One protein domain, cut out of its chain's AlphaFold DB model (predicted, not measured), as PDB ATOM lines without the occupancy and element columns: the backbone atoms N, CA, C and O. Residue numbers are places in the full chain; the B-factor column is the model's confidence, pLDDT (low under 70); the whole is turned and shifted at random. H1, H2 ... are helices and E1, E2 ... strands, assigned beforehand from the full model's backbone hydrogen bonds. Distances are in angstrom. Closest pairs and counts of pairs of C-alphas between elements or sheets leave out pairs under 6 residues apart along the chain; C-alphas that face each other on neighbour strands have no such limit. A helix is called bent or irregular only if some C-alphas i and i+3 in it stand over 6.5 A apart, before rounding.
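AT A GLANCE: This is residues 13 to 132 of the 382 residues of the protein "Leucine Rich Repeat family protein" of Oxytricha trifallax (UniProt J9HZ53). The chain winds in a short stack of turns, with residues 13 to 14, E1, E2 and residues 89 to 90 side by side in a parallel row, and H1 and H3 on the other side of the turns. The long bent helix H4 follows: H4a packs across H3, and H4b crosses the first part of H1, residues 44 to 48, with its residues 114 to 122, while its residues 123 to 130 stick out. The 120 printed residues hold two named strands and four named helices in the order E1, H1, E2, H2, H3, H4; E1 and E2 form a parallel sheet, and the class is mostly helix. The whole is compact, with a radius of gyration of the C-alphas of 14.4 A and spans of 45 by 32 by 23 A.

IN THESE COORDINATES: After residues 13 to 33, E1 is residues 34 to 36, beginning at C-alpha 34 (-7.778, -24.345, -28.884). H1 is residues 44 to 55, 17.0 A long, irregular but only just: C-alphas 45 and 48 are 7.0 A apart. E2 is residues 62 to 64, H2 69 to 72 and H3 76 to 83, 10.6 A. H4, residues 97 to 130, was assigned as one helix by its hydrogen bonds but is bent, with C-alphas 105 and 108 7.6 A apart; H4a, 97 to 105, is 12.5 A long and H4b, 108 to 130, 33.4 A, ending at C-alpha 130 (25.464, -7.778, -14.692).

HOW THE PARTS SIT: E1 and E2 are parallel, with N 35 and O 62 2.9 A apart; E1, H1 and E2 form a strand-helix-strand unit, two parallel neighbour strands with a helix between, its crossover right-handed. H1 touches H4b at a steep tilt of 44 degrees, closest at the C-alphas of Glu 45 and Ala 118, 4.6 A. H3 touches H4a, about perpendicular at 87 degrees, closest at the C-alphas of Ala 82 and Lys 104, 4.7 A. Every O i to N i+4 pair is within hydrogen-bond range in H3, H4a and H4b, 6 of 8 in H1; H2 is too short for one.

THE WHOLE: The printed part has no cut, the link from H3 to H4 is long, and no printed residue is under 70 in pLDDT.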
ATOM      1  N   LEU A  13      -4.593 -24.319 -32.906       94.94
ATOM      2  CA  LEU A  13      -3.215 -23.916 -33.105       94.94
ATOM      3  C   LEU A  13      -2.330 -24.614 -32.074       94.94
ATOM      4  O   LEU A  13      -2.401 -24.328 -30.877       94.94
ATOM      5  N   ASN A  14      -1.504 -25.546 -32.552       95.44
ATOM      6  CA  ASN A  14      -0.494 -26.199 -31.733       95.44
ATOM      7  C   ASN A  14       0.867 -25.549 -31.957       95.44
ATOM      8  O   ASN A  14       1.447 -25.663 -33.036       95.44
ATOM      9  N   LEU A  15       1.361 -24.887 -30.922       93.69
ATOM     10  CA  LEU A  15       2.665 -24.249 -30.885       93.69
ATOM     11  C   LEU A  15       3.502 -24.777 -29.718       93.69
ATOM     12  O   LEU A  15       4.406 -24.086 -29.246       93.69
ATOM     13  N   ALA A  16       3.257 -26.013 -29.285       93.44
ATOM     14  CA  ALA A  16       4.086 -26.693 -28.301       93.44
ATOM     15  C   ALA A  16       5.571 -26.696 -28.711       93.44
ATOM     16  O   ALA A  16       5.902 -26.854 -29.886       93.44
ATOM     17  N   VAL A  17       6.470 -26.555 -27.733       91.19
ATOM     18  CA  VAL A  17       7.935 -26.652 -27.904       91.19
ATOM     19  C   VAL A  17       8.507 -25.615 -28.889       91.19
ATOM     20  O   VAL A  17       9.466 -25.872 -29.617       91.19
ATOM     21  N   ASN A  18       7.938 -24.409 -28.903       92.06
ATOM     22  CA  ASN A  18       8.446 -23.284 -29.692       92.06
ATOM     23  C   ASN A  18       9.144 -22.234 -28.813       92.06
ATOM     24  O   ASN A  18       9.208 -22.341 -27.587       92.06
ATOM     25  N   ASN A  19       9.714 -21.207 -29.449       90.38
ATOM     26  CA  ASN A  19      10.418 -20.116 -28.768       90.38
ATOM     27  C   ASN A  19       9.533 -18.877 -28.558       90.38
ATOM     28  O   ASN A  19      10.011 -17.748 -28.665       90.38
ATOM     29  N   ILE A  20       8.235 -19.067 -28.319       91.75
ATOM     30  CA  ILE A  20       7.290 -17.953 -28.201       91.75
ATOM     31  C   ILE A  20       7.467 -17.294 -26.837       91.75
ATOM     32  O   ILE A  20       7.318 -17.956 -25.813       91.75
ATOM     33  N   SER A  21       7.767 -15.997 -26.830       90.25
ATOM     34  CA  SER A  21       7.854 -15.187 -25.608       90.25
ATOM     35  C   SER A  21       6.551 -14.472 -25.264       90.25
ATOM     36  O   SER A  21       6.318 -14.117 -24.117       90.25
ATOM     37  N   LYS A  22       5.679 -14.268 -26.254       91.31
ATOM     38  CA  LYS A  22       4.484 -13.445 -26.102       91.31
ATOM     39  C   LYS A  22       3.368 -13.891 -27.034       91.31
ATOM     40  O   LYS A  22       3.613 -14.258 -28.189       91.31
ATOM     41  N   ILE A  23       2.136 -13.842 -26.529       91.38
ATOM     42  CA  ILE A  23       0.941 -14.110 -27.328       91.38
ATOM     43  C   ILE A  23       0.534 -12.833 -28.044       91.38
ATOM     44  O   ILE A  23       0.034 -11.902 -27.429       91.38
ATOM     45  N   GLU A  24       0.729 -12.796 -29.354       90.44
ATOM     46  CA  GLU A  24       0.335 -11.687 -30.221       90.44
ATOM     47  C   GLU A  24      -0.113 -12.238 -31.582       90.44
ATOM     48  O   GLU A  24       0.034 -13.430 -31.854       90.44
ATOM     49  N   GLY A  25      -0.690 -11.391 -32.435       86.94
ATOM     50  CA  GLY A  25      -1.034 -11.790 -33.804       86.94
ATOM     51  C   GLY A  25      -2.149 -12.836 -33.920       86.94
ATOM     52  O   GLY A  25      -2.328 -13.392 -34.998       86.94
ATOM     53  N   VAL A  26      -2.889 -13.098 -32.837       87.38
ATOM     54  CA  VAL A  26      -4.109 -13.928 -32.813       87.38
ATOM     55  C   VAL A  26      -5.393 -13.097 -32.939       87.38
ATOM     56  O   VAL A  26      -6.479 -13.647 -33.116       87.38
ATOM     57  N   ARG A  27      -5.276 -11.761 -32.900       82.88
ATOM     58  CA  ARG A  27      -6.404 -10.832 -33.040       82.88
ATOM     59  C   ARG A  27      -7.045 -11.010 -34.422       82.88
ATOM     60  O   ARG A  27      -6.389 -10.806 -35.440       82.88
ATOM     61  N   GLY A  28      -8.319 -11.399 -34.468       80.56
ATOM     62  CA  GLY A  28      -9.048 -11.677 -35.717       80.56
ATOM     63  C   GLY A  28      -9.160 -13.159 -36.100       80.56
ATOM     64  O   GLY A  28      -9.812 -13.478 -37.094       80.56
ATOM     65  N   CYS A  29      -8.591 -14.075 -35.309       89.19
ATOM     66  CA  CYS A  29      -8.869 -15.509 -35.439       89.19
ATOM     67  C   CYS A  29     -10.231 -15.838 -34.802       89.19
ATOM     68  O   CYS A  29     -10.304 -16.318 -33.673       89.19
ATOM     69  N   GLU A  30     -11.314 -15.542 -35.524       88.88
ATOM     70  CA  GLU A  30     -12.699 -15.653 -35.031       88.88
ATOM     71  C   GLU A  30     -13.073 -17.077 -34.584       88.88
ATOM     72  O   GLU A  30     -13.847 -17.226 -33.643       88.88
ATOM     73  N   SER A  31     -12.498 -18.112 -35.208       93.19
ATOM     74  CA  SER A  31     -12.824 -19.516 -34.909       93.19
ATOM     75  C   SER A  31     -11.840 -20.217 -33.966       93.19
ATOM     76  O   SER A  31     -12.036 -21.394 -33.671       93.19
ATOM     77  N   LEU A  32     -10.793 -19.538 -33.474       94.88
ATOM     78  CA  LEU A  32      -9.734 -20.192 -32.696       94.88
ATOM     79  C   LEU A  32     -10.265 -20.676 -31.349       94.88
ATOM     80  O   LEU A  32     -10.465 -19.888 -30.430       94.88
ATOM     81  N   ALA A  33     -10.452 -21.989 -31.230       95.50
ATOM     82  CA  ALA A  33     -11.028 -22.651 -30.071       95.50
ATOM     83  C   ALA A  33      -9.969 -23.234 -29.131       95.50
ATOM     84  O   ALA A  33     -10.171 -23.248 -27.916       95.50
ATOM     85  N   LYS A  34      -8.838 -23.704 -29.670       96.50
ATOM     86  CA  LYS A  34      -7.778 -24.345 -28.884       96.50
ATOM     87  C   LYS A  34      -6.402 -23.786 -29.236       96.50
ATOM     88  O   LYS A  34      -6.010 -23.784 -30.401       96.50
ATOM     89  N   LEU A  35      -5.654 -23.374 -28.214       95.50
ATOM     90  CA  LEU A  35      -4.291 -22.864 -28.332       95.50
ATOM     91  C   LEU A  35      -3.359 -23.625 -27.388       95.50
ATOM     92  O   LEU A  35      -3.516 -23.587 -26.168       95.50
ATOM     93  N   ASP A  36      -2.382 -24.319 -27.962       96.69
ATOM     94  CA  ASP A  36      -1.359 -25.034 -27.206       96.69
ATOM     95  C   ASP A  36      -0.032 -24.279 -27.276       96.69
ATOM     96  O   ASP A  36       0.554 -24.139 -28.349       96.69
ATOM     97  N   LEU A  37       0.421 -23.771 -26.132       95.38
ATOM     98  CA  LEU A  37       1.692 -23.073 -25.964       95.38
ATOM     99  C   LEU A  37       2.581 -23.802 -24.953       95.38
ATOM    100  O   LEU A  37       3.447 -23.186 -24.329       95.38
ATOM    101  N   THR A  38       2.407 -25.116 -24.785       94.81
ATOM    102  CA  THR A  38       3.251 -25.902 -23.879       94.81
ATOM    103  C   THR A  38       4.743 -25.766 -24.205       94.81
ATOM    104  O   THR A  38       5.146 -25.705 -25.365       94.81
ATOM    105  N   LEU A  39       5.588 -25.697 -23.173       92.12
ATOM    106  CA  LEU A  39       7.054 -25.615 -23.290       92.12
ATOM    107  C   LEU A  39       7.581 -24.438 -24.142       92.12
ATOM    108  O   LEU A  39       8.632 -24.543 -24.786       92.12
ATOM    109  N   ASN A  40       6.878 -23.305 -24.118       93.50
ATOM    110  CA  ASN A  40       7.346 -22.035 -24.675       93.50
ATOM    111  C   ASN A  40       8.066 -21.180 -23.612       93.50
ATOM    112  O   ASN A  40       8.421 -21.668 -22.539       93.50
ATOM    113  N   PHE A  41       8.340 -19.913 -23.928       92.44
ATOM    114  CA  PHE A  41       9.077 -18.983 -23.073       92.44
ATOM    115  C   PHE A  41       8.255 -17.743 -22.722       92.44
ATOM    116  O   PHE A  41       8.801 -16.646 -22.683       92.44
ATOM    117  N   ILE A  42       6.951 -17.897 -22.474       92.19
ATOM    118  CA  ILE A  42       6.114 -16.764 -22.068       92.19
ATOM    119  C   ILE A  42       6.494 -16.334 -20.656       92.19
ATOM    120  O   ILE A  42       6.331 -17.094 -19.699       92.19
ATOM    121  N   GLU A  43       7.018 -15.122 -20.535       91.25
ATOM    122  CA  GLU A  43       7.496 -14.571 -19.272       91.25
ATOM    123  C   GLU A  43       6.360 -13.888 -18.501       91.25
ATOM    124  O   GLU A  43       5.310 -13.560 -19.053       91.25
ATOM    125  N   VAL A  44       6.549 -13.692 -17.194       90.94
ATOM    126  CA  VAL A  44       5.536 -13.046 -16.337       90.94
ATOM    127  C   VAL A  44       5.262 -11.606 -16.794       90.94
ATOM    128  O   VAL A  44       4.126 -11.151 -16.755       90.94
ATOM    129  N   GLU A  45       6.290 -10.913 -17.281       90.00
ATOM    130  CA  GLU A  45       6.204  -9.544 -17.804       90.00
ATOM    131  C   GLU A  45       5.366  -9.420 -19.087       90.00
ATOM    132  O   GLU A  45       4.665  -8.426 -19.261       90.00
ATOM    133  N   ASP A  46       5.348 -10.454 -19.929       91.81
ATOM    134  CA  ASP A  46       4.562 -10.487 -21.169       91.81
ATOM    135  C   ASP A  46       3.145 -11.057 -20.969       91.81
ATOM    136  O   ASP A  46       2.338 -11.075 -21.907       91.81
ATOM    137  N   LEU A  47       2.816 -11.549 -19.767       92.88
ATOM    138  CA  LEU A  47       1.553 -12.237 -19.489       92.88
ATOM    139  C   LEU A  47       0.339 -11.301 -19.587       92.88
ATOM    140  O   LEU A  47      -0.680 -11.708 -20.145       92.88
ATOM    141  N   GLU A  48       0.438 -10.068 -19.077       91.81
ATOM    142  CA  GLU A  48      -0.657  -9.075 -19.104       91.81
ATOM    143  C   GLU A  48      -1.100  -8.812 -20.550       91.81
ATOM    144  O   GLU A  48      -2.259  -9.040 -20.906       91.81
ATOM    145  N   GLU A  49      -0.152  -8.458 -21.418       91.69
ATOM    146  CA  GLU A  49      -0.431  -8.169 -22.825       91.69
ATOM    147  C   GLU A  49      -0.843  -9.426 -23.610       91.69
ATOM    148  O   GLU A  49      -1.742  -9.380 -24.455       91.69
ATOM    149  N   SER A  50      -0.239 -10.578 -23.299       93.06
ATOM    150  CA  SER A  50      -0.611 -11.865 -23.895       93.06
ATOM    151  C   SER A  50      -2.077 -12.219 -23.633       93.06
ATOM    152  O   SER A  50      -2.775 -12.692 -24.534       93.06
ATOM    153  N   MET A  51      -2.564 -11.983 -22.412       93.31
ATOM    154  CA  MET A  51      -3.956 -12.250 -22.051       93.31
ATOM    155  C   MET A  51      -4.920 -11.223 -22.643       93.31
ATOM    156  O   MET A  51      -6.037 -11.587 -22.999       93.31
ATOM    157  N   GLU A  52      -4.501  -9.968 -22.805       91.56
ATOM    158  CA  GLU A  52      -5.296  -8.960 -23.516       91.56
ATOM    159  C   GLU A  52      -5.508  -9.344 -24.978       91.56
ATOM    160  O   GLU A  52      -6.644  -9.361 -25.451       91.56
ATOM    161  N   ASN A  53      -4.450  -9.777 -25.661       90.81
ATOM    162  CA  ASN A  53      -4.544 -10.266 -27.036       90.81
ATOM    163  C   ASN A  53      -5.460 -11.491 -27.160       90.81
ATOM    164  O   ASN A  53      -6.243 -11.586 -28.106       90.81
ATOM    165  N   LEU A  54      -5.390 -12.418 -26.201       91.56
ATOM    166  CA  LEU A  54      -6.234 -13.612 -26.198       91.56
ATOM    167  C   LEU A  54      -7.694 -13.302 -25.832       91.56
ATOM    168  O   LEU A  54      -8.600 -13.989 -26.298       91.56
ATOM    169  N   SER A  55      -7.935 -12.254 -25.038       90.69
ATOM    170  CA  SER A  55      -9.285 -11.835 -24.647       90.69
ATOM    171  C   SER A  55     -10.137 -11.355 -25.826       90.69
ATOM    172  O   SER A  55     -11.360 -11.457 -25.766       90.69
ATOM    173  N   GLU A  56      -9.506 -10.911 -26.918       88.56
ATOM    174  CA  GLU A  56     -10.183 -10.538 -28.166       88.56
ATOM    175  C   GLU A  56     -10.615 -11.754 -29.009       88.56
ATOM    176  O   GLU A  56     -11.415 -11.613 -29.931       88.56
ATOM    177  N   CYS A  57     -10.112 -12.957 -28.712       90.06
ATOM    178  CA  CYS A  57     -10.522 -14.178 -29.403       90.06
ATOM    179  C   CYS A  57     -11.825 -14.701 -28.782       90.06
ATOM    180  O   CYS A  57     -11.804 -15.292 -27.704       90.06
ATOM    181  N   GLU A  58     -12.962 -14.498 -29.447       88.50
ATOM    182  CA  GLU A  58     -14.284 -14.844 -28.898       88.50
ATOM    183  C   GLU A  58     -14.504 -16.359 -28.746       88.50
ATOM    184  O   GLU A  58     -15.156 -16.802 -27.798       88.50
ATOM    185  N   ALA A  59     -13.944 -17.163 -29.656       93.19
ATOM    186  CA  ALA A  59     -14.151 -18.610 -29.691       93.19
ATOM    187  C   ALA A  59     -13.203 -19.419 -28.792       93.19
ATOM    188  O   ALA A  59     -13.411 -20.632 -28.667       93.19
ATOM    189  N   ILE A  60     -12.200 -18.791 -28.154       94.88
ATOM    190  CA  ILE A  60     -11.164 -19.517 -27.405       94.88
ATOM    191  C   ILE A  60     -11.757 -20.226 -26.186       94.88
ATOM    192  O   ILE A  60     -12.439 -19.634 -25.349       94.88
ATOM    193  N   GLN A  61     -11.486 -21.525 -26.090       95.00
ATOM    194  CA  GLN A  61     -12.029 -22.415 -25.066       95.00
ATOM    195  C   GLN A  61     -10.933 -23.165 -24.316       95.00
ATOM    196  O   GLN A  61     -11.038 -23.301 -23.100       95.00
ATOM    197  N   ASP A  62      -9.878 -23.590 -25.003       96.19
ATOM    198  CA  ASP A  62      -8.821 -24.412 -24.423       96.19
ATOM    199  C   ASP A  62      -7.459 -23.725 -24.580       96.19
ATOM    200  O   ASP A  62      -7.044 -23.404 -25.696       96.19
ATOM    201  N   LEU A  63      -6.743 -23.539 -23.468       96.38
ATOM    202  CA  LEU A  63      -5.410 -22.934 -23.436       96.38
ATOM    203  C   LEU A  63      -4.445 -23.812 -22.640       96.38
ATOM    204  O   LEU A  63      -4.768 -24.234 -21.530       96.38
ATOM    205  N   TYR A  64      -3.250 -24.038 -23.181       96.06
ATOM    206  CA  TYR A  64      -2.170 -24.751 -22.495       96.06
ATOM    207  C   TYR A  64      -0.954 -23.836 -22.351       96.06
ATOM    208  O   TYR A  64      -0.389 -23.398 -23.350       96.06
ATOM    209  N   LEU A  65      -0.554 -23.558 -21.111       94.12
ATOM    210  CA  LEU A  65       0.608 -22.744 -20.734       94.12
ATOM    211  C   LEU A  65       1.647 -23.547 -19.932       94.12
ATOM    212  O   LEU A  65       2.646 -22.993 -19.471       94.12
ATOM    213  N   THR A  66       1.457 -24.856 -19.789       93.00
ATOM    214  CA  THR A  66       2.366 -25.742 -19.052       93.00
ATOM    215  C   THR A  66       3.812 -25.616 -19.544       93.00
ATOM    216  O   THR A  66       4.095 -25.747 -20.735       93.00
ATOM    217  N   GLY A  67       4.747 -25.388 -18.620       88.75
ATOM    218  CA  GLY A  67       6.175 -25.282 -18.935       88.75
ATOM    219  C   GLY A  67       6.624 -23.922 -19.479       88.75
ATOM    220  O   GLY A  67       7.725 -23.837 -20.015       88.75
ATOM    221  N   ASN A  68       5.798 -22.880 -19.337       92.75
ATOM    222  CA  ASN A  68       6.201 -21.491 -19.562       92.75
ATOM    223  C   ASN A  68       6.692 -20.841 -18.253       92.75
ATOM    224  O   ASN A  68       6.138 -21.142 -17.193       92.75
ATOM    225  N   PRO A  69       7.661 -19.907 -18.298       89.62
ATOM    226  CA  PRO A  69       8.112 -19.160 -17.120       89.62
ATOM    227  C   PRO A  69       6.980 -18.457 -16.354       89.62
ATOM    228  O   PRO A  69       7.007 -18.408 -15.128       89.62
ATOM    229  N   CYS A  70       5.940 -17.980 -17.044       90.56
ATOM    230  CA  CYS A  70       4.771 -17.368 -16.413       90.56
ATOM    231  C   CYS A  70       4.020 -18.313 -15.461       90.56
ATOM    232  O   CYS A  70       3.397 -17.850 -14.509       90.56
ATOM    233  N   ALA A  71       4.105 -19.632 -15.665       89.38
ATOM    234  CA  ALA A  71       3.472 -20.627 -14.805       89.38
ATOM    235  C   ALA A  71       4.172 -20.787 -13.440       89.38
ATOM    236  O   ALA A  71       3.621 -21.435 -12.554       89.38
ATOM    237  N   GLN A  72       5.364 -20.204 -13.254       88.00
ATOM    238  CA  GLN A  72       6.058 -20.188 -11.959       88.00
ATOM    239  C   GLN A  72       5.398 -19.237 -10.951       88.00
ATOM    240  O   GLN A  72       5.590 -19.388  -9.747       88.00
ATOM    241  N   TRP A  73       4.619 -18.259 -11.424       91.94
ATOM    242  CA  TRP A  73       3.860 -17.368 -10.554       91.94
ATOM    243  C   TRP A  73       2.579 -18.055 -10.062       91.94
ATOM    244  O   TRP A  73       1.740 -18.467 -10.864       91.94
ATOM    245  N   GLU A  74       2.391 -18.129  -8.741       88.50
ATOM    246  CA  GLU A  74       1.234 -18.793  -8.115       88.50
ATOM    247  C   GLU A  74      -0.116 -18.225  -8.588       88.50
ATOM    248  O   GLU A  74      -1.073 -18.970  -8.802       88.50
ATOM    249  N   GLY A  75      -0.182 -16.909  -8.819       89.50
ATOM    250  CA  GLY A  75      -1.388 -16.224  -9.286       89.50
ATOM    251  C   GLY A  75      -1.690 -16.404 -10.777       89.50
ATOM    252  O   GLY A  75      -2.749 -15.971 -11.229       89.50
ATOM    253  N   CYS A  76      -0.819 -17.066 -11.550       91.69
ATOM    254  CA  CYS A  76      -0.936 -17.155 -13.009       91.69
ATOM    255  C   CYS A  76      -2.256 -17.795 -13.451       91.69
ATOM    256  O   CYS A  76      -2.998 -17.209 -14.242       91.69
ATOM    257  N   LYS A  77      -2.616 -18.951 -12.876       92.25
ATOM    258  CA  LYS A  77      -3.881 -19.628 -13.205       92.25
ATOM    259  C   LYS A  77      -5.091 -18.748 -12.882       92.25
ATOM    260  O   LYS A  77      -5.988 -18.613 -13.712       92.25
ATOM    261  N   GLU A  78      -5.122 -18.140 -11.693       92.75
ATOM    262  CA  GLU A  78      -6.224 -17.261 -11.275       92.75
ATOM    263  C   GLU A  78      -6.340 -16.039 -12.198       92.75
ATOM    264  O   GLU A  78      -7.437 -15.696 -12.639       92.75
ATOM    265  N   TYR A  79      -5.212 -15.436 -12.565       93.69
ATOM    266  CA  TYR A  79      -5.159 -14.283 -13.455       93.69
ATOM    267  C   TYR A  79      -5.688 -14.601 -14.858       93.69
ATOM    268  O   TYR A  79      -6.572 -13.903 -15.360       93.69
ATOM    269  N   VAL A  80      -5.218 -15.698 -15.464       93.62
ATOM    270  CA  VAL A  80      -5.662 -16.153 -16.792       93.62
ATOM    271  C   VAL A  80      -7.167 -16.438 -16.789       93.62
ATOM    272  O   VAL A  80      -7.889 -15.960 -17.666       93.62
ATOM    273  N   MET A  81      -7.664 -17.144 -15.765       92.69
ATOM    274  CA  MET A  81      -9.097 -17.427 -15.602       92.69
ATOM    275  C   MET A  81      -9.951 -16.160 -15.460       92.69
ATOM    276  O   MET A  81     -11.118 -16.158 -15.862       92.69
ATOM    277  N   ALA A  82      -9.408 -15.109 -14.843       93.00
ATOM    278  CA  ALA A  82     -10.118 -13.860 -14.610       93.00
ATOM    279  C   ALA A  82     -10.126 -12.946 -15.846       93.00
ATOM    280  O   ALA A  82     -11.150 -12.314 -16.117       93.00
ATOM    281  N   LYS A  83      -9.008 -12.875 -16.584       92.25
ATOM    282  CA  LYS A  83      -8.835 -11.996 -17.753       92.25
ATOM    283  C   LYS A  83      -9.468 -12.585 -19.019       92.25
ATOM    284  O   LYS A  83     -10.150 -11.863 -19.742       92.25
ATOM    285  N   VAL A  84      -9.317 -13.891 -19.263       93.19
ATOM    286  CA  VAL A  84      -9.865 -14.575 -20.451       93.19
ATOM    287  C   VAL A  84     -11.163 -15.289 -20.083       93.19
ATOM    288  O   VAL A  84     -11.204 -16.482 -19.774       93.19
ATOM    289  N   ILE A  85     -12.263 -14.536 -20.093       90.81
ATOM    290  CA  ILE A  85     -13.554 -15.001 -19.568       90.81
ATOM    291  C   ILE A  85     -14.202 -16.121 -20.391       90.81
ATOM    292  O   ILE A  85     -15.025 -16.855 -19.841       90.81
ATOM    293  N   GLN A  86     -13.869 -16.246 -21.677       91.94
ATOM    294  CA  GLN A  86     -14.423 -17.262 -22.579       91.94
ATOM    295  C   GLN A  86     -13.788 -18.653 -22.415       91.94
ATOM    296  O   GLN A  86     -14.402 -19.654 -22.791       91.94
ATOM    297  N   LEU A  87     -12.627 -18.735 -21.757       94.38
ATOM    298  CA  LEU A  87     -11.892 -19.983 -21.571       94.38
ATOM    299  C   LEU A  87     -12.732 -21.013 -20.800       94.38
ATOM    300  O   LEU A  87     -13.388 -20.682 -19.819       94.38
ATOM    301  N   LYS A  88     -12.726 -22.277 -21.212       94.38
ATOM    302  CA  LYS A  88     -13.394 -23.396 -20.526       94.38
ATOM    303  C   LYS A  88     -12.396 -24.316 -19.839       94.38
ATOM    304  O   LYS A  88     -12.715 -24.833 -18.769       94.38
ATOM    305  N   ARG A  89     -11.213 -24.503 -20.427       95.88
ATOM    306  CA  ARG A  89     -10.155 -25.365 -19.896       95.88
ATOM    307  C   ARG A  89      -8.808 -24.656 -19.914       95.88
ATOM    308  O   ARG A  89      -8.455 -24.023 -20.907       95.88
ATOM    309  N   LEU A  90      -8.058 -24.801 -18.829       95.25
ATOM    310  CA  LEU A  90      -6.690 -24.307 -18.694       95.25
ATOM    311  C   LEU A  90      -5.785 -25.477 -18.310       95.25
ATOM    312  O   LEU A  90      -6.058 -26.152 -17.323       95.25
ATOM    313  N   ASP A  91      -4.742 -25.744 -19.098       93.50
ATOM    314  CA  ASP A  91      -3.793 -26.850 -18.876       93.50
ATOM    315  C   ASP A  91      -4.466 -28.229 -18.699       93.50
ATOM    316  O   ASP A  91      -3.982 -29.102 -17.983       93.50
ATOM    317  N   GLY A  92      -5.610 -28.432 -19.360       89.50
ATOM    318  CA  GLY A  92      -6.405 -29.661 -19.268       89.50
ATOM    319  C   GLY A  92      -7.379 -29.724 -18.083       89.50
ATOM    320  O   GLY A  92      -8.183 -30.653 -18.025       89.50
ATOM    321  N   GLU A  93      -7.379 -28.736 -17.184       92.88
ATOM    322  CA  GLU A  93      -8.327 -28.630 -16.068       92.88
ATOM    323  C   GLU A  93      -9.568 -27.819 -16.479       92.88
ATOM    324  O   GLU A  93      -9.456 -26.745 -17.076       92.88
ATOM    325  N   GLU A  94     -10.771 -28.308 -16.157       93.94
ATOM    326  CA  GLU A  94     -12.016 -27.569 -16.408       93.94
ATOM    327  C   GLU A  94     -12.202 -26.418 -15.416       93.94
ATOM    328  O   GLU A  94     -12.164 -26.599 -14.197       93.94
ATOM    329  N   ILE A  95     -12.475 -25.225 -15.943       93.81
ATOM    330  CA  ILE A  95     -12.692 -24.028 -15.136       93.81
ATOM    331  C   ILE A  95     -14.137 -24.018 -14.645       93.81
ATOM    332  O   ILE A  95     -15.084 -23.805 -15.408       93.81
ATOM    333  N   THR A  96     -14.318 -24.180 -13.338       93.44
ATOM    334  CA  THR A  96     -15.644 -24.088 -12.725       93.44
ATOM    335  C   THR A  96     -16.110 -22.634 -12.600       93.44
ATOM    336  O   THR A  96     -15.321 -21.693 -12.463       93.44
ATOM    337  N   ARG A  97     -17.434 -22.426 -12.577       89.88
ATOM    338  CA  ARG A  97     -18.029 -21.089 -12.380       89.88
ATOM    339  C   ARG A  97     -17.592 -20.443 -11.061       89.88
ATOM    340  O   ARG A  97     -17.365 -19.236 -11.026       89.88
ATOM    341  N   SER A  98     -17.449 -21.237  -9.999       92.44
ATOM    342  CA  SER A  98     -17.022 -20.763  -8.678       92.44
ATOM    343  C   SER A  98     -15.575 -20.270  -8.688       92.44
ATOM    344  O   SER A  98     -15.309 -19.176  -8.192       92.44
ATOM    345  N   GLN A  99     -14.659 -21.025  -9.312       91.94
ATOM    346  CA  GLN A  99     -13.262 -20.607  -9.487       91.94
ATOM    347  C   GLN A  99     -13.176 -19.303 -10.279       91.94
ATOM    348  O   GLN A  99     -12.490 -18.376  -9.858       91.94
ATOM    349  N   ARG A 100     -13.941 -19.184 -11.373       91.94
ATOM    350  CA  ARG A 100     -13.981 -17.949 -12.167       91.94
ATOM    351  C   ARG A 100     -14.482 -16.755 -11.365       91.94
ATOM    352  O   ARG A 100     -13.926 -15.666 -11.480       91.94
ATOM    353  N   LEU A 101     -15.528 -16.934 -10.561       91.75
ATOM    354  CA  LEU A 101     -16.068 -15.852  -9.743       91.75
ATOM    355  C   LEU A 101     -15.054 -15.387  -8.688       91.75
ATOM    356  O   LEU A 101     -14.857 -14.183  -8.538       91.75
ATOM    357  N   ALA A 102     -14.387 -16.324  -8.010       93.06
ATOM    358  CA  ALA A 102     -13.342 -16.018  -7.035       93.06
ATOM    359  C   ALA A 102     -12.152 -15.293  -7.687       93.06
ATOM    360  O   ALA A 102     -11.717 -14.250  -7.199       93.06
ATOM    361  N   ALA A 103     -11.686 -15.787  -8.837       92.06
ATOM    362  CA  ALA A 103     -10.603 -15.176  -9.599       92.06
ATOM    363  C   ALA A 103     -10.958 -13.751 -10.068       92.06
ATOM    364  O   ALA A 103     -10.170 -12.820  -9.921       92.06
ATOM    365  N   LYS A 104     -12.193 -13.537 -10.543       91.50
ATOM    366  CA  LYS A 104     -12.676 -12.215 -10.972       91.50
ATOM    367  C   LYS A 104     -12.746 -11.202  -9.825       91.50
ATOM    368  O   LYS A 104     -12.481 -10.024 -10.045       91.50
ATOM    369  N   GLN A 105     -13.090 -11.635  -8.611       92.62
ATOM    370  CA  GLN A 105     -13.082 -10.761  -7.429       92.62
ATOM    371  C   GLN A 105     -11.664 -10.306  -7.065       92.62
ATOM    372  O   GLN A 105     -11.472  -9.152  -6.682       92.62
ATOM    373  N   LYS A 106     -10.677 -11.190  -7.241       92.75
ATOM    374  CA  LYS A 106      -9.261 -10.911  -6.979       92.75
ATOM    375  C   LYS A 106      -8.531 -10.213  -8.131       92.75
ATOM    376  O   LYS A 106      -7.391  -9.812  -7.944       92.75
ATOM    377  N   LEU A 107      -9.158 -10.013  -9.295       91.69
ATOM    378  CA  LEU A 107      -8.489  -9.517 -10.510       91.69
ATOM    379  C   LEU A 107      -7.657  -8.247 -10.277       91.69
ATOM    380  O   LEU A 107      -6.512  -8.190 -10.702       91.69
ATOM    381  N   LYS A 108      -8.185  -7.264  -9.536       92.00
ATOM    382  CA  LYS A 108      -7.445  -6.022  -9.233       92.00
ATOM    383  C   LYS A 108      -6.203  -6.251  -8.367       92.00
ATOM    384  O   LYS A 108      -5.227  -5.528  -8.516       92.00
ATOM    385  N   GLN A 109      -6.265  -7.207  -7.440       93.19
ATOM    386  CA  GLN A 109      -5.127  -7.575  -6.594       93.19
ATOM    387  C   GLN A 109      -4.087  -8.323  -7.430       93.19
ATOM    388  O   GLN A 109      -2.920  -7.954  -7.416       93.19
ATOM    389  N   LEU A 110      -4.534  -9.276  -8.253       92.19
ATOM    390  CA  LEU A 110      -3.675 -10.040  -9.157       92.19
ATOM    391  C   LEU A 110      -2.971  -9.150 -10.191       92.19
ATOM    392  O   LEU A 110      -1.805  -9.380 -10.473       92.19
ATOM    393  N   GLU A 111      -3.625  -8.114 -10.729       91.81
ATOM    394  CA  GLU A 111      -2.979  -7.135 -11.622       91.81
ATOM    395  C   GLU A 111      -1.863  -6.346 -10.915       91.81
ATOM    396  O   GLU A 111      -0.828  -6.054 -11.512       91.81
ATOM    397  N   GLN A 112      -2.050  -6.002  -9.638       91.44
ATOM    398  CA  GLN A 112      -1.021  -5.316  -8.853       91.44
ATOM    399  C   GLN A 112       0.145  -6.248  -8.523       91.44
ATOM    400  O   GLN A 112       1.299  -5.865  -8.706       91.44
ATOM    401  N   GLU A 113      -0.150  -7.471  -8.084       92.31
ATOM    402  CA  GLU A 113       0.854  -8.503  -7.819       92.31
ATOM    403  C   GLU A 113       1.652  -8.836  -9.078       92.31
ATOM    404  O   GLU A 113       2.878  -8.850  -9.033       92.31
ATOM    405  N   LEU A 114       0.977  -9.005 -10.220       91.50
ATOM    406  CA  LEU A 114       1.618  -9.273 -11.504       91.50
ATOM    407  C   LEU A 114       2.629  -8.183 -11.860       91.50
ATOM    408  O   LEU A 114       3.740  -8.498 -12.271       91.50
ATOM    409  N   ARG A 115       2.287  -6.907 -11.649       91.50
ATOM    410  CA  ARG A 115       3.209  -5.789 -11.907       91.50
ATOM    411  C   ARG A 115       4.433  -5.815 -11.001       91.50
ATOM    412  O   ARG A 115       5.529  -5.536 -11.480       91.50
ATOM    413  N   VAL A 116       4.265  -6.154  -9.723       92.62
ATOM    414  CA  VAL A 116       5.390  -6.279  -8.785       92.62
ATOM    415  C   VAL A 116       6.287  -7.447  -9.192       92.62
ATOM    416  O   VAL A 116       7.488  -7.255  -9.364       92.62
ATOM    417  N   VAL A 117       5.711  -8.625  -9.444       92.25
ATOM    418  CA  VAL A 117       6.465  -9.825  -9.841       92.25
ATOM    419  C   VAL A 117       7.156  -9.628 -11.196       92.25
ATOM    420  O   VAL A 117       8.307 -10.029 -11.366       92.25
ATOM    421  N   ALA A 118       6.502  -8.969 -12.155       90.75
ATOM    422  CA  ALA A 118       7.103  -8.621 -13.440       90.75
ATOM    423  C   ALA A 118       8.320  -7.700 -13.257       90.75
ATOM    424  O   ALA A 118       9.387  -7.975 -13.805       90.75
ATOM    425  N   GLN A 119       8.201  -6.654 -12.433       90.44
ATOM    426  CA  GLN A 119       9.325  -5.767 -12.115       90.44
ATOM    427  C   GLN A 119      10.465  -6.507 -11.403       90.44
ATOM    428  O   GLN A 119      11.630  -6.316 -11.751       90.44
ATOM    429  N   GLU A 120      10.153  -7.379 -10.442       90.06
ATOM    430  CA  GLU A 120      11.150  -8.201  -9.754       90.06
ATOM    431  C   GLU A 120      11.880  -9.147 -10.715       90.06
ATOM    432  O   GLU A 120      13.106  -9.249 -10.647       90.06
ATOM    433  N   SER A 121      11.155  -9.782 -11.641       88.00
ATOM    434  CA  SER A 121      11.717 -10.625 -12.702       88.00
ATOM    435  C   SER A 121      12.685  -9.841 -13.592       88.00
ATOM    436  O   SER A 121      13.815 -10.280 -13.810       88.00
ATOM    437  N   ILE A 122      12.296  -8.644 -14.043       87.69
ATOM    438  CA  ILE A 122      13.150  -7.769 -14.863       87.69
ATOM    439  C   ILE A 122      14.426  -7.387 -14.103       87.69
ATOM    440  O   ILE A 122      15.532  -7.514 -14.633       87.69
ATOM    441  N   LEU A 123      14.292  -6.958 -12.845       89.12
ATOM    442  CA  LEU A 123      15.425  -6.566 -12.000       89.12
ATOM    443  C   LEU A 123      16.343  -7.743 -11.669       89.12
ATOM    444  O   LEU A 123      17.551  -7.565 -11.518       89.12
ATOM    445  N   LYS A 124      15.787  -8.946 -11.507       86.25
ATOM    446  CA  LYS A 124      16.566 -10.169 -11.310       86.25
ATOM    447  C   LYS A 124      17.385 -10.477 -12.567       86.25
ATOM    448  O   LYS A 124      18.602 -10.546 -12.471       86.25
ATOM    449  N   LYS A 125      16.762 -10.478 -13.751       84.31
ATOM    450  CA  LYS A 125      17.458 -10.676 -15.036       84.31
ATOM    451  C   LYS A 125      18.547  -9.640 -15.301       84.31
ATOM    452  O   LYS A 125      19.585  -9.988 -15.851       84.31
ATOM    453  N   GLN A 126      18.322  -8.373 -14.947       84.88
ATOM    454  CA  GLN A 126      19.352  -7.334 -15.056       84.88
ATOM    455  C   GLN A 126      20.536  -7.630 -14.132       84.88
ATOM    456  O   GLN A 126      21.671  -7.636 -14.591       84.88
ATOM    457  N   ARG A 127      20.272  -7.975 -12.864       85.12
ATOM    458  CA  ARG A 127      21.321  -8.359 -11.908       85.12
ATOM    459  C   ARG A 127      22.101  -9.592 -12.350       85.12
ATOM    460  O   ARG A 127      23.317  -9.601 -12.215       85.12
ATOM    461  N   ASP A 128      21.427 -10.606 -12.881       82.00
ATOM    462  CA  ASP A 128      22.081 -11.833 -13.341       82.00
ATOM    463  C   ASP A 128      22.930 -11.587 -14.597       82.00
ATOM    464  O   ASP A 128      24.054 -12.085 -14.681       82.00
ATOM    465  N   LYS A 129      22.455 -10.731 -15.517       79.81
ATOM    466  CA  LYS A 129      23.251 -10.240 -16.656       79.81
ATOM    467  C   LYS A 129      24.493  -9.475 -16.198       79.81
ATOM    468  O   LYS A 129      25.578  -9.738 -16.707       79.81
ATOM    469  N   ASP A 130      24.349  -8.568 -15.232       80.25
ATOM    470  CA  ASP A 130      25.464  -7.778 -14.692       80.25
ATOM    471  C   ASP A 130      26.463  -8.646 -13.909       80.25
ATOM    472  O   ASP A 130      27.667  -8.389 -13.920       80.25
ATOM    473  N   ALA A 131      25.978  -9.697 -13.243       79.88
ATOM    474  CA  ALA A 131      26.795 -10.656 -12.507       79.88
ATOM    475  C   ALA A 131      27.446 -11.724 -13.406       79.88
ATOM    476  O   ALA A 131      28.239 -12.524 -12.905       79.88
ATOM    477  N   GLY A 132      27.122 -11.764 -14.705       70.50
ATOM    478  CA  GLY A 132      27.597 -12.799 -15.630       70.50
ATOM    479  C   GLY A 132      27.154 -14.211 -15.232       70.50
ATOM    480  O   GLY A 132      27.820 -15.187 -15.575       70.50
TER     481      GLY A 132